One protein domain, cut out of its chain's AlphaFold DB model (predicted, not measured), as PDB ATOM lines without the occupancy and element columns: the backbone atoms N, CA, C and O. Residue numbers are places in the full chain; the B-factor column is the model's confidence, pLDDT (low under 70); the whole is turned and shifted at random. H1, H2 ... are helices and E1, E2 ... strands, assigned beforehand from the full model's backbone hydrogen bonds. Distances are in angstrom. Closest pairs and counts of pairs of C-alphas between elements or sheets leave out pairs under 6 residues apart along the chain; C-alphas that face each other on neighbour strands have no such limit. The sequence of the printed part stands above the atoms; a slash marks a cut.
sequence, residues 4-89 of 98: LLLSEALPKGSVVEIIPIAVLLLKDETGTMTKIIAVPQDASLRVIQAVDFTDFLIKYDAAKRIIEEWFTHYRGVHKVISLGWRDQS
ATOM      1  N   LEU A   4     -51.755  21.460 -13.962       97.38
ATOM      2  CA  LEU A   4     -52.642  21.376 -12.808       97.38
ATOM      3  C   LEU A   4     -53.036  22.800 -12.403       97.38
ATOM      4  O   LEU A   4     -52.196  23.576 -11.940       97.38
ATOM      5  N   LEU A   5     -54.310  23.135 -12.597       97.88
ATOM      6  CA  LEU A   5     -54.878  24.419 -12.200       97.88
ATOM      7  C   LEU A   5     -55.374  24.346 -10.752       97.88
ATOM      8  O   LEU A   5     -56.192  23.493 -10.417       97.88
ATOM      9  N   LEU A   6     -54.885  25.250  -9.906       97.88
ATOM     10  CA  LEU A   6     -55.329  25.412  -8.525       97.88
ATOM     11  C   LEU A   6     -56.449  26.460  -8.481       97.88
ATOM     12  O   LEU A   6     -56.203  27.662  -8.357       97.88
ATOM     13  N   SER A   7     -57.684  25.984  -8.620       96.94
ATOM     14  CA  SER A   7     -58.910  26.787  -8.639       96.94
ATOM     15  C   SER A   7     -60.064  26.051  -7.962       96.94
ATOM     16  O   SER A   7     -59.948  24.877  -7.607       96.94
ATOM     17  N   GLU A   8     -61.205  26.728  -7.860       93.00
ATOM     18  CA  GLU A   8     -62.489  26.046  -7.697       93.00
ATOM     19  C   GLU A   8     -62.749  25.081  -8.865       93.00
ATOM     20  O   GLU A   8     -62.122  25.169  -9.930       93.00
ATOM     21  N   ALA A   9     -63.684  24.151  -8.676       93.81
ATOM     22  CA  ALA A   9     -64.086  23.238  -9.738       93.81
ATOM     23  C   ALA A   9     -64.706  24.010 -10.914       93.81
ATOM     24  O   ALA A   9     -65.624  24.809 -10.738       93.81
ATOM     25  N   LEU A  10     -64.227  23.732 -12.128       94.31
ATOM     26  CA  LEU A  10     -64.718  24.357 -13.354       94.31
ATOM     27  C   LEU A  10     -65.412  23.330 -14.257       94.31
ATOM     28  O   LEU A  10     -65.024  22.155 -14.267       94.31
ATOM     29  N   PRO A  11     -66.417  23.748 -15.049       96.62
ATOM     30  CA  PRO A  11     -67.013  22.890 -16.061       96.62
ATOM     31  C   PRO A  11     -65.972  22.326 -17.035       96.62
ATOM     32  O   PRO A  11     -65.011  22.985 -17.438       96.62
ATOM     33  N   LYS A  12     -66.178  21.080 -17.469       96.75
ATOM     34  CA  LYS A  12     -65.318  20.466 -18.482       96.75
ATOM     35  C   LYS A  12     -65.385  21.272 -19.783       96.75
ATOM     36  O   LYS A  12     -66.471  21.554 -20.279       96.75
ATOM     37  N   GLY A  13     -64.222  21.566 -20.361       96.56
ATOM     38  CA  GLY A  13     -64.108  22.342 -21.601       96.56
ATOM     39  C   GLY A  13     -64.033  23.856 -21.394       96.56
ATOM     40  O   GLY A  13     -63.928  24.578 -22.382       96.56
ATOM     41  N   SER A  14     -64.048  24.344 -20.148       96.06
ATOM     42  CA  SER A  14     -63.770  25.750 -19.848       96.06
ATOM     43  C   SER A  14     -62.388  26.172 -20.350       96.06
ATOM     44  O   SER A  14     -61.400  25.460 -20.167       96.06
ATOM     45  N   VAL A  15     -62.325  27.364 -20.944       96.19
ATOM     46  CA  VAL A  15     -61.078  28.041 -21.313       96.19
ATOM     47  C   VAL A  15     -60.792  29.088 -20.250       96.19
ATOM     48  O   VAL A  15     -61.643  29.928 -19.965       96.19
ATOM     49  N   VAL A  16     -59.610  29.012 -19.645       95.69
ATOM     50  CA  VAL A  16     -59.219  29.844 -18.505       95.69
ATOM     51  C   VAL A  16     -57.827  30.386 -18.770       95.69
ATOM     52  O   VAL A  16     -56.925  29.627 -19.125       95.69
ATOM     53  N   GLU A  17     -57.652  31.689 -18.589       96.75
ATOM     54  CA  GLU A  17     -56.330  32.305 -18.569       96.75
ATOM     55  C   GLU A  17     -55.653  32.019 -17.224       96.75
ATOM     56  O   GLU A  17     -56.283  32.091 -16.165       96.75
ATOM     57  N   ILE A  18     -54.373  31.655 -17.261       97.00
ATOM     58  CA  ILE A  18     -53.651  31.130 -16.101       97.00
ATOM     59  C   ILE A  18     -52.321  31.849 -15.891       97.00
ATOM     60  O   ILE A  18     -51.676  32.281 -16.844       97.00
ATOM     61  N   ILE A  19     -51.872  31.872 -14.640       97.56
ATOM     62  CA  ILE A  19     -50.529  32.268 -14.225       97.56
ATOM     63  C   ILE A  19     -49.782  30.990 -13.824       97.56
ATOM     64  O   ILE A  19     -50.121  30.389 -12.797       97.56
ATOM     65  N   PRO A  20     -48.784  30.529 -14.600       97.56
ATOM     66  CA  PRO A  20     -47.894  29.455 -14.174       97.56
ATOM     67  C   PRO A  20     -47.043  29.923 -12.993       97.56
ATOM     68  O   PRO A  20     -46.374  30.948 -13.087       97.56
ATOM     69  N   ILE A  21     -47.042  29.164 -11.900       97.94
ATOM     70  CA  ILE A  21     -46.324  29.532 -10.668       97.94
ATOM     71  C   ILE A  21     -45.198  28.561 -10.324       97.94
ATOM     72  O   ILE A  21     -44.276  28.928  -9.607       97.94
ATOM     73  N   ALA A  22     -45.248  27.324 -10.825       97.81
ATOM     74  CA  ALA A  22     -44.216  26.329 -10.563       97.81
ATOM     75  C   ALA A  22     -44.222  25.199 -11.598       97.81
ATOM     76  O   ALA A  22     -45.194  25.000 -12.330       97.81
ATOM     77  N   VAL A  23     -43.159  24.395 -11.594       98.12
ATOM     78  CA  VAL A  23     -43.110  23.103 -12.287       98.12
ATOM     79  C   VAL A  23     -42.623  22.024 -11.335       98.12
ATOM     80  O   VAL A  23     -41.569  22.170 -10.720       98.12
ATOM     81  N   LEU A  24     -43.357  20.917 -11.264       98.00
ATOM     82  CA  LEU A  24     -42.894  19.684 -10.640       98.00
ATOM     83  C   LEU A  24     -42.235  18.803 -11.707       98.00
ATOM     84  O   LEU A  24     -42.876  18.415 -12.690       98.00
ATOM     85  N   LEU A  25     -40.947  18.512 -11.522       97.69
ATOM     86  CA  LEU A  25     -40.202  17.575 -12.355       97.69
ATOM     87  C   LEU A  25     -40.331  16.173 -11.773       97.69
ATOM     88  O   LEU A  25     -40.033  15.945 -10.603       97.69
ATOM     89  N   LEU A  26     -40.742  15.228 -12.605       96.88
ATOM     90  CA  LEU A  26     -40.942  13.837 -12.225       96.88
ATOM     91  C   LEU A  26     -40.151  12.935 -13.165       96.88
ATOM     92  O   LEU A  26     -39.866  13.305 -14.305       96.88
ATOM     93  N   LYS A  27     -39.835  11.728 -12.708       96.62
ATOM     94  CA  LYS A  27     -39.242  10.685 -13.540       96.62
ATOM     95  C   LYS A  27     -39.920   9.351 -13.284       96.62
ATOM     96  O   LYS A  27     -40.153   8.995 -12.131       96.62
ATOM     97  N   ASP A  28     -40.191   8.624 -14.359       95.12
ATOM     98  CA  ASP A  28     -40.593   7.220 -14.331       95.12
ATOM     99  C   ASP A  28     -39.715   6.385 -15.284       95.12
ATOM    100  O   ASP A  28     -38.684   6.852 -15.781       95.12
ATOM    101  N   GLU A  29     -40.107   5.134 -15.520       93.94
ATOM    102  CA  GLU A  29     -39.444   4.208 -16.449       93.94
ATOM    103  C   GLU A  29     -39.400   4.689 -17.910       93.94
ATOM    104  O   GLU A  29     -38.548   4.242 -18.675       93.94
ATOM    105  N   THR A  30     -40.282   5.613 -18.298       93.44
ATOM    106  CA  THR A  30     -40.378   6.152 -19.662       93.44
ATOM    107  C   THR A  30     -39.555   7.423 -19.854       93.44
ATOM    108  O   THR A  30     -39.221   7.778 -20.984       93.44
ATOM    109  N   GLY A  31     -39.180   8.092 -18.760       94.75
ATOM    110  CA  GLY A  31     -38.302   9.255 -18.779       94.75
ATOM    111  C   GLY A  31     -38.744  10.371 -17.838       94.75
ATOM    112  O   GLY A  31     -39.479  10.163 -16.873       94.75
ATOM    113  N   THR A  32     -38.241  11.574 -18.109       95.19
ATOM    114  CA  THR A  32     -38.587  12.781 -17.351       95.19
ATOM    115  C   THR A  32     -39.889  13.375 -17.874       95.19
ATOM    116  O   THR A  32     -40.050  13.569 -19.078       95.19
ATOM    117  N   MET A  33     -40.788  13.731 -16.964       93.75
ATOM    118  CA  MET A  33     -42.040  14.420 -17.260       93.75
ATOM    119  C   MET A  33     -42.178  15.678 -16.399       93.75
ATOM    120  O   MET A  33     -41.586  15.792 -15.325       93.75
ATOM    121  N   THR A  34     -42.978  16.626 -16.872       95.38
ATOM    122  CA  THR A  34     -43.239  17.899 -16.194       95.38
ATOM    123  C   THR A  34     -44.722  18.030 -15.879       95.38
ATOM    124  O   THR A  34     -45.582  17.634 -16.670       95.38
ATOM    125  N   LYS A  35     -45.033  18.616 -14.723       96.38
ATOM    126  CA  LYS A  35     -46.377  19.088 -14.381       96.38
ATOM    127  C   LYS A  35     -46.284  20.565 -14.046       96.38
ATOM    128  O   LYS A  35     -45.628  20.932 -13.074       96.38
ATOM    129  N   ILE A  36     -46.897  21.407 -14.872       97.88
ATOM    130  CA  ILE A  36     -46.991  22.839 -14.581       97.88
ATOM    131  C   ILE A  36     -48.072  23.028 -13.525       97.88
ATOM    132  O   ILE A  36     -49.172  22.501 -13.672       97.88
ATOM    133  N   ILE A  37     -47.763  23.787 -12.481       98.06
ATOM    134  CA  ILE A  37     -48.735  24.233 -11.487       98.06
ATOM    135  C   ILE A  37     -49.078  25.683 -11.796       98.06
ATOM    136  O   ILE A  37     -48.181  26.512 -11.976       98.06
ATOM    137  N   ALA A  38     -50.370  25.984 -11.875       98.06
ATOM    138  CA  ALA A  38     -50.857  27.308 -12.225       98.06
ATOM    139  C   ALA A  38     -52.060  27.716 -11.373       98.06
ATOM    140  O   ALA A  38     -52.755  26.871 -10.812       98.06
ATOM    141  N   VAL A  39     -52.322  29.016 -11.321       98.38
ATOM    142  CA  VAL A  39     -53.534  29.607 -10.735       98.38
ATOM    143  C   VAL A  39     -54.288  30.395 -11.805       98.38
ATOM    144  O   VAL A  39     -53.664  30.835 -12.771       98.38
ATOM    145  N   PRO A  40     -55.608  30.599 -11.674       98.12
ATOM    146  CA  PRO A  40     -56.334  31.499 -12.565       98.12
ATOM    147  C   PRO A  40     -55.760  32.922 -12.577       98.12
ATOM    148  O   PRO A  40     -55.351  33.445 -11.538       98.12
ATOM    149  N   GLN A  41     -55.775  33.563 -13.749       97.62
ATOM    150  CA  GLN A  41     -55.499  34.997 -13.888       97.62
ATOM    151  C   GLN A  41     -56.575  35.832 -13.176       97.62
ATOM    152  O   GLN A  41     -56.263  36.827 -12.521       97.62
ATOM    153  N   ASP A  42     -57.839  35.404 -13.264       96.31
ATOM    154  CA  ASP A  42     -58.946  35.989 -12.509       96.31
ATOM    155  C   ASP A  42     -58.843  35.603 -11.026       96.31
ATOM    156  O   ASP A  42     -59.043  34.448 -10.639       96.31
ATOM    157  N   ALA A  43     -58.555  36.593 -10.181       95.75
ATOM    158  CA  ALA A  43     -58.396  36.404  -8.745       95.75
ATOM    159  C   ALA A  43     -59.656  35.862  -8.048       95.75
ATOM    160  O   ALA A  43     -59.525  35.228  -7.001       95.75
ATOM    161  N   SER A  44     -60.849  36.071  -8.615       94.88
ATOM    162  CA  SER A  44     -62.107  35.554  -8.060       94.88
ATOM    163  C   SER A  44     -62.236  34.029  -8.170       94.88
ATOM    164  O   SER A  44     -62.984  33.423  -7.408       94.88
ATOM    165  N   LEU A  45     -61.464  33.402  -9.064       95.69
ATOM    166  CA  LEU A  45     -61.429  31.949  -9.263       95.69
ATOM    167  C   LEU A  45     -60.304  31.261  -8.472       95.69
ATOM    168  O   LEU A  45     -60.167  30.034  -8.511       95.69
ATOM    169  N   ARG A  46     -59.459  32.037  -7.784       96.06
ATOM    170  CA  ARG A  46     -58.275  31.534  -7.086       96.06
ATOM    171  C   ARG A  46     -58.604  31.030  -5.682       96.06
ATOM    172  O   ARG A  46     -59.032  31.796  -4.824       96.06
ATOM    173  N   VAL A  47     -58.253  29.772  -5.418       96.44
ATOM    174  CA  VAL A  47     -58.287  29.169  -4.068       96.44
ATOM    175  C   VAL A  47     -56.978  29.369  -3.294       96.44
ATOM    176  O   VAL A  47     -56.947  29.257  -2.073       96.44
ATOM    177  N   ILE A  48     -55.894  29.719  -3.995       96.38
ATOM    178  CA  ILE A  48     -54.620  30.161  -3.416       96.38
ATOM    179  C   ILE A  48     -54.193  31.489  -4.051       96.38
ATOM    180  O   ILE A  48     -54.461  31.728  -5.223       96.38
ATOM    181  N   GLN A  49     -53.517  32.359  -3.299       97.12
ATOM    182  CA  GLN A  49     -53.185  33.715  -3.763       97.12
ATOM    183  C   GLN A  49     -51.739  33.869  -4.254       97.12
ATOM    184  O   GLN A  49     -51.371  34.949  -4.711       97.12
ATOM    185  N   ALA A  50     -50.925  32.812  -4.185       97.56
ATOM    186  CA  ALA A  50     -49.577  32.827  -4.742       97.56
ATOM    187  C   ALA A  50     -49.619  32.984  -6.268       97.56
ATOM    188  O   ALA A  50     -50.308  32.229  -6.953       97.56
ATOM    189  N   VAL A  51     -48.850  33.943  -6.785       97.62
ATOM    190  CA  VAL A  51     -48.670  34.203  -8.228       97.62
ATOM    191  C   VAL A  51     -47.223  34.009  -8.683       97.62
ATOM    192  O   VAL A  51     -46.883  34.293  -9.828       97.62
ATOM    193  N   ASP A  52     -46.378  33.499  -7.793       97.88
ATOM    194  CA  ASP A  52     -44.995  33.140  -8.058       97.88
ATOM    195  C   ASP A  52     -44.585  31.928  -7.207       97.88
ATOM    196  O   ASP A  52     -45.285  31.513  -6.273       97.88
ATOM    197  N   PHE A  53     -43.443  31.344  -7.554       98.06
ATOM    198  CA  PHE A  53     -42.919  30.153  -6.905       98.06
ATOM    199  C   PHE A  53     -42.535  30.385  -5.444       98.06
ATOM    200  O   PHE A  53     -42.708  29.489  -4.622       98.06
ATOM    201  N   THR A  54     -42.018  31.566  -5.108       98.06
ATOM    202  CA  THR A  54     -41.554  31.887  -3.753       98.06
ATOM    203  C   THR A  54     -42.730  31.917  -2.788       98.06
ATOM    204  O   THR A  54     -42.698  31.260  -1.748       98.06
ATOM    205  N   ASP A  55     -43.802  32.611  -3.159       98.06
ATOM    206  CA  ASP A  55     -45.038  32.661  -2.389       98.06
ATOM    207  C   ASP A  55     -45.689  31.283  -2.290       98.06
ATOM    208  O   ASP A  55     -46.143  30.895  -1.211       98.06
ATOM    209  N   PHE A  56     -45.691  30.507  -3.377       98.06
ATOM    210  CA  PHE A  56     -46.205  29.140  -3.358       98.06
ATOM    211  C   PHE A  56     -45.405  28.237  -2.410       98.06
ATOM    212  O   PHE A  56     -45.986  27.498  -1.616       98.06
ATOM    213  N   LEU A  57     -44.075  28.337  -2.437       96.38
ATOM    214  CA  LEU A  57     -43.175  27.557  -1.595       96.38
ATOM    215  C   LEU A  57     -43.291  27.932  -0.113       96.38
ATOM    216  O   LEU A  57     -43.333  27.046   0.735       96.38
ATOM    217  N   ILE A  58     -43.329  29.227   0.208       96.88
ATOM    218  CA  ILE A  58     -43.274  29.710   1.596       96.88
ATOM    219  C   ILE A  58     -44.653  29.671   2.256       96.88
ATOM    220  O   ILE A  58     -44.777  29.242   3.400       96.88
ATOM    221  N   LYS A  59     -45.695  30.136   1.558       98.19
ATOM    222  CA  LYS A  59     -47.035  30.314   2.142       98.19
ATOM    223  C   LYS A  59     -47.923  29.084   1.964       98.19
ATOM    224  O   LYS A  59     -48.880  28.922   2.716       98.19
ATOM    225  N   TYR A  60     -47.614  28.220   0.994       97.88
ATOM    226  CA  TYR A  60     -48.451  27.081   0.608       97.88
ATOM    227  C   TYR A  60     -47.676  25.749   0.544       97.88
ATOM    228  O   TYR A  60     -48.038  24.862  -0.232       97.88
ATOM    229  N   ASP A  61     -46.652  25.556   1.393       96.88
ATOM    230  CA  ASP A  61     -45.842  24.319   1.422       96.88
ATOM    231  C   ASP A  61     -46.694  23.048   1.565       96.88
ATOM    232  O   ASP A  61     -46.449  22.053   0.885       96.88
ATOM    233  N   ALA A  62     -47.757  23.086   2.375       97.94
ATOM    234  CA  ALA A  62     -48.666  21.951   2.522       97.94
ATOM    235  C   ALA A  62     -49.321  21.553   1.185       97.94
ATOM    236  O   ALA A  62     -49.342  20.373   0.840       97.94
ATOM    237  N   ALA A  63     -49.793  22.526   0.397       97.56
ATOM    238  CA  ALA A  63     -50.365  22.260  -0.923       97.56
ATOM    239  C   ALA A  63     -49.302  21.699  -1.877       97.56
ATOM    240  O   ALA A  63     -49.534  20.691  -2.541       97.56
ATOM    241  N   LYS A  64     -48.105  22.299  -1.890       97.69
ATOM    242  CA  LYS A  64     -46.960  21.809  -2.667       97.69
ATOM    243  C   LYS A  64     -46.629  20.346  -2.329       97.69
ATOM    244  O   LYS A  64     -46.418  19.546  -3.237       97.69
ATOM    245  N   ARG A  65     -46.605  19.982  -1.044       97.88
ATOM    246  CA  ARG A  65     -46.335  18.611  -0.578       97.88
ATOM    247  C   ARG A  65     -47.432  17.633  -0.981       97.88
ATOM    248  O   ARG A  65     -47.106  16.588  -1.527       97.88
ATOM    249  N   ILE A  66     -48.705  17.990  -0.802       98.00
ATOM    250  CA  ILE A  66     -49.842  17.154  -1.225       98.00
ATOM    251  C   ILE A  66     -49.775  16.863  -2.730       98.00
ATOM    252  O   ILE A  66     -49.973  15.726  -3.153       98.00
ATOM    253  N   ILE A  67     -49.468  17.877  -3.544       97.81
ATOM    254  CA  ILE A  67     -49.334  17.724  -4.997       97.81
ATOM    255  C   ILE A  67     -48.180  16.776  -5.338       97.81
ATOM    256  O   ILE A  67     -48.359  15.861  -6.141       97.81
ATOM    257  N   GLU A  68     -47.004  16.978  -4.734       97.69
ATOM    258  CA  GLU A  68     -45.851  16.100  -4.952       97.69
ATOM    259  C   GLU A  68     -46.168  14.654  -4.562       97.69
ATOM    260  O   GLU A  68     -45.970  13.749  -5.370       97.69
ATOM    261  N   GLU A  69     -46.741  14.447  -3.376       96.88
ATOM    262  CA  GLU A  69     -47.113  13.127  -2.875       96.88
ATOM    263  C   GLU A  69     -48.135  12.439  -3.784       96.88
ATOM    264  O   GLU A  69     -47.973  11.257  -4.094       96.88
ATOM    265  N   TRP A  70     -49.149  13.155  -4.275       97.12
ATOM    266  CA  TRP A  70     -50.108  12.583  -5.219       97.12
ATOM    267  C   TRP A  70     -49.398  12.076  -6.483       97.12
ATOM    268  O   TRP A  70     -49.572  10.923  -6.886       97.12
ATOM    269  N   PHE A  71     -48.528  12.901  -7.077       96.31
ATOM    270  CA  PHE A  71     -47.828  12.548  -8.311       96.31
ATOM    271  C   PHE A  71     -46.752  11.470  -8.140       96.31
ATOM    272  O   PHE A  71     -46.481  10.747  -9.099       96.31
ATOM    273  N   THR A  72     -46.158  11.302  -6.958       96.25
ATOM    274  CA  THR A  72     -45.197  10.213  -6.719       96.25
ATOM    275  C   THR A  72     -45.866   8.883  -6.361       96.25
ATOM    276  O   THR A  72     -45.222   7.840  -6.456       96.25
ATOM    277  N   HIS A  73     -47.154   8.882  -5.988       95.56
ATOM    278  CA  HIS A  73     -47.849   7.675  -5.516       95.56
ATOM    279  C   HIS A  73     -49.006   7.195  -6.405       95.56
ATOM    280  O   HIS A  73     -49.403   6.037  -6.277       95.56
ATOM    281  N   TYR A  74     -49.528   8.001  -7.340       93.00
ATOM    282  CA  TYR A  74     -50.727   7.632  -8.122       93.00
ATOM    283  C   TYR A  74     -50.584   6.359  -8.980       93.00
ATOM    284  O   TYR A  74     -51.591   5.761  -9.356       93.00
ATOM    285  N   ARG A  75     -49.354   5.921  -9.291       90.06
ATOM    286  CA  ARG A  75     -49.079   4.670 -10.032       90.06
ATOM    287  C   ARG A  75     -48.640   3.502  -9.141       90.06
ATOM    288  O   ARG A  75     -48.298   2.433  -9.656       90.06
ATOM    289  N   GLY A  76     -48.653   3.689  -7.826       89.00
ATOM    290  CA  GLY A  76     -48.089   2.766  -6.849       89.00
ATOM    291  C   GLY A  76     -46.667   3.140  -6.425       89.00
ATOM    292  O   GLY A  76     -46.020   4.016  -7.001       89.00
ATOM    293  N   VAL A  77     -46.201   2.462  -5.380       86.50
ATOM    294  CA  VAL A  77     -44.955   2.769  -4.669       86.50
ATOM    295  C   VAL A  77     -43.738   2.687  -5.606       86.50
ATOM    296  O   VAL A  77     -43.610   1.743  -6.383       86.50
ATOM    297  N   HIS A  78     -42.847   3.681  -5.522       84.12
ATOM    298  CA  HIS A  78     -41.568   3.783  -6.250       84.12
ATOM    299  C   HIS A  78     -41.628   3.817  -7.789       84.12
ATOM    300  O   HIS A  78     -40.583   3.734  -8.429       84.12
ATOM    301  N   LYS A  79     -42.804   3.993  -8.407       93.94
ATOM    302  CA  LYS A  79     -42.903   4.087  -9.878       93.94
ATOM    303  C   LYS A  79     -42.618   5.472 -10.443       93.94
ATOM    304  O   LYS A  79     -42.209   5.593 -11.593       93.94
ATOM    305  N   VAL A  80     -42.865   6.513  -9.653       96.31
ATOM    306  CA  VAL A  80     -42.636   7.903 -10.045       96.31
ATOM    307  C   VAL A  80     -41.860   8.587  -8.931       96.31
ATOM    308  O   VAL A  80     -42.262   8.537  -7.771       96.31
ATOM    309  N   ILE A  81     -40.744   9.224  -9.274       96.19
ATOM    310  CA  ILE A  81     -39.913   9.971  -8.326       96.19
ATOM    311  C   ILE A  81     -39.960  11.467  -8.633       96.19
ATOM    312  O   ILE A  81     -39.993  11.861  -9.800       96.19
ATOM    313  N   SER A  82     -39.926  12.297  -7.587       96.88
ATOM    314  CA  SER A  82     -39.729  13.742  -7.728       96.88
ATOM    315  C   SER A  82     -38.253  14.037  -8.000       96.88
ATOM    316  O   SER A  82     -37.372  13.599  -7.262       96.88
ATOM    317  N   LEU A  83     -37.986  14.791  -9.065       97.81
ATOM    318  CA  LEU A  83     -36.690  15.424  -9.334       97.81
ATOM    319  C   LEU A  83     -36.632  16.855  -8.761       97.81
ATOM    320  O   LEU A  83     -35.657  17.582  -8.976       97.81
ATOM    321  N   GLY A  84     -37.681  17.263  -8.046       97.12
ATOM    322  CA  GLY A  84     -37.815  18.558  -7.404       97.12
ATOM    323  C   GLY A  84     -38.604  19.581  -8.217       97.12
ATOM    324  O   GLY A  84     -39.121  19.326  -9.307       97.12
ATOM    325  N   TRP A  85     -38.682  20.774  -7.640       98.19
ATOM    326  CA  TRP A  85     -39.481  21.880  -8.148       98.19
ATOM    327  C   TRP A  85     -38.630  22.877  -8.942       98.19
ATOM    328  O   TRP A  85     -37.423  23.019  -8.712       98.19
ATOM    329  N   ARG A  86     -39.260  23.561  -9.894       98.06
ATOM    330  CA  ARG A  86     -38.723  24.713 -10.627       98.06
ATOM    331  C   ARG A  86     -39.727  25.861 -10.592       98.06
ATOM    332  O   ARG A  86     -40.908  25.649 -10.321       98.06
ATOM    333  N   ASP A  87     -39.229  27.060 -10.849       97.44
ATOM    334  CA  ASP A  87     -39.981  28.303 -10.744       97.44
ATOM    335  C   ASP A  87     -40.871  28.582 -11.972       97.44
ATOM    336  O   ASP A  87     -40.881  27.840 -12.962       97.44
ATOM    337  N   GLN A  88     -41.615  29.689 -11.913       94.50
ATOM    338  CA  GLN A  88     -42.422  30.187 -13.028       94.50
ATOM    339  C   GLN A  88     -41.601  30.466 -14.299       94.50
ATOM    340  O   GLN A  88     -42.098  30.253 -15.403       94.50
ATOM    341  N   SER A  89     -40.337  30.885 -14.174       95.25
ATOM    342  CA  SER A  89     -39.456  31.146 -15.323       95.25
ATOM    343  C   SER A  89     -39.224  29.870 -16.131       95.25
ATOM    344  O   SER A  89     -39.335  29.863 -17.360       95.25
TER     345      SER A  89
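What this domain is: This is residues 4 to 89 of the 98 residues of the protein "Inorganic diphosphatase" of Saprospiraceae bacterium (UniProt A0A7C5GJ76). A strongly twisted wall of three antiparallel strands, E2 - E1 - E3, has both helices over one face, H2 slantwise over E1 and H1 standing up near E1's bend. The 86 printed residues, of mixed class, run E1, E2, H1, H2, E3. The whole is compact, radius of gyration of the C-alphas 13.4 A, spanning 38 by 31 by 22 A.

Where its parts are: E1, residues 18 to 28, 27.3 A, begins at C-alpha 18 (-53.651, 31.130, -16.101) and bends by 69 degrees at residue 21. E2 is residues 31 to 40, 29.3 A; H1 residues 53 to 59; H2 residues 61 to 73, 18.1 A. E3, residues 81 to 87, ends at C-alpha 87 (-39.981, 28.303, -10.744).

How they stand to each other: In the hairpin E1 and E2, N 24 and O 35 are within hydrogen-bond range, 2.9 A; between E1 and E3, N 25 and O 84, 3.0 A. H1 and H2 make two layers with the sheet, helices on one face, each at a height over the sheet of 9.6 A. E2, H1 H2, E3 form a split strand-helix-strand unit, E1 between the strands, its crossover right-handed. Both helices have every O i to N i+4 pair within range.

The domain as a whole: The printed part has no cut; the link E2 to H1 is long, 12 residues. No printed residue is under 70 in pLDDT.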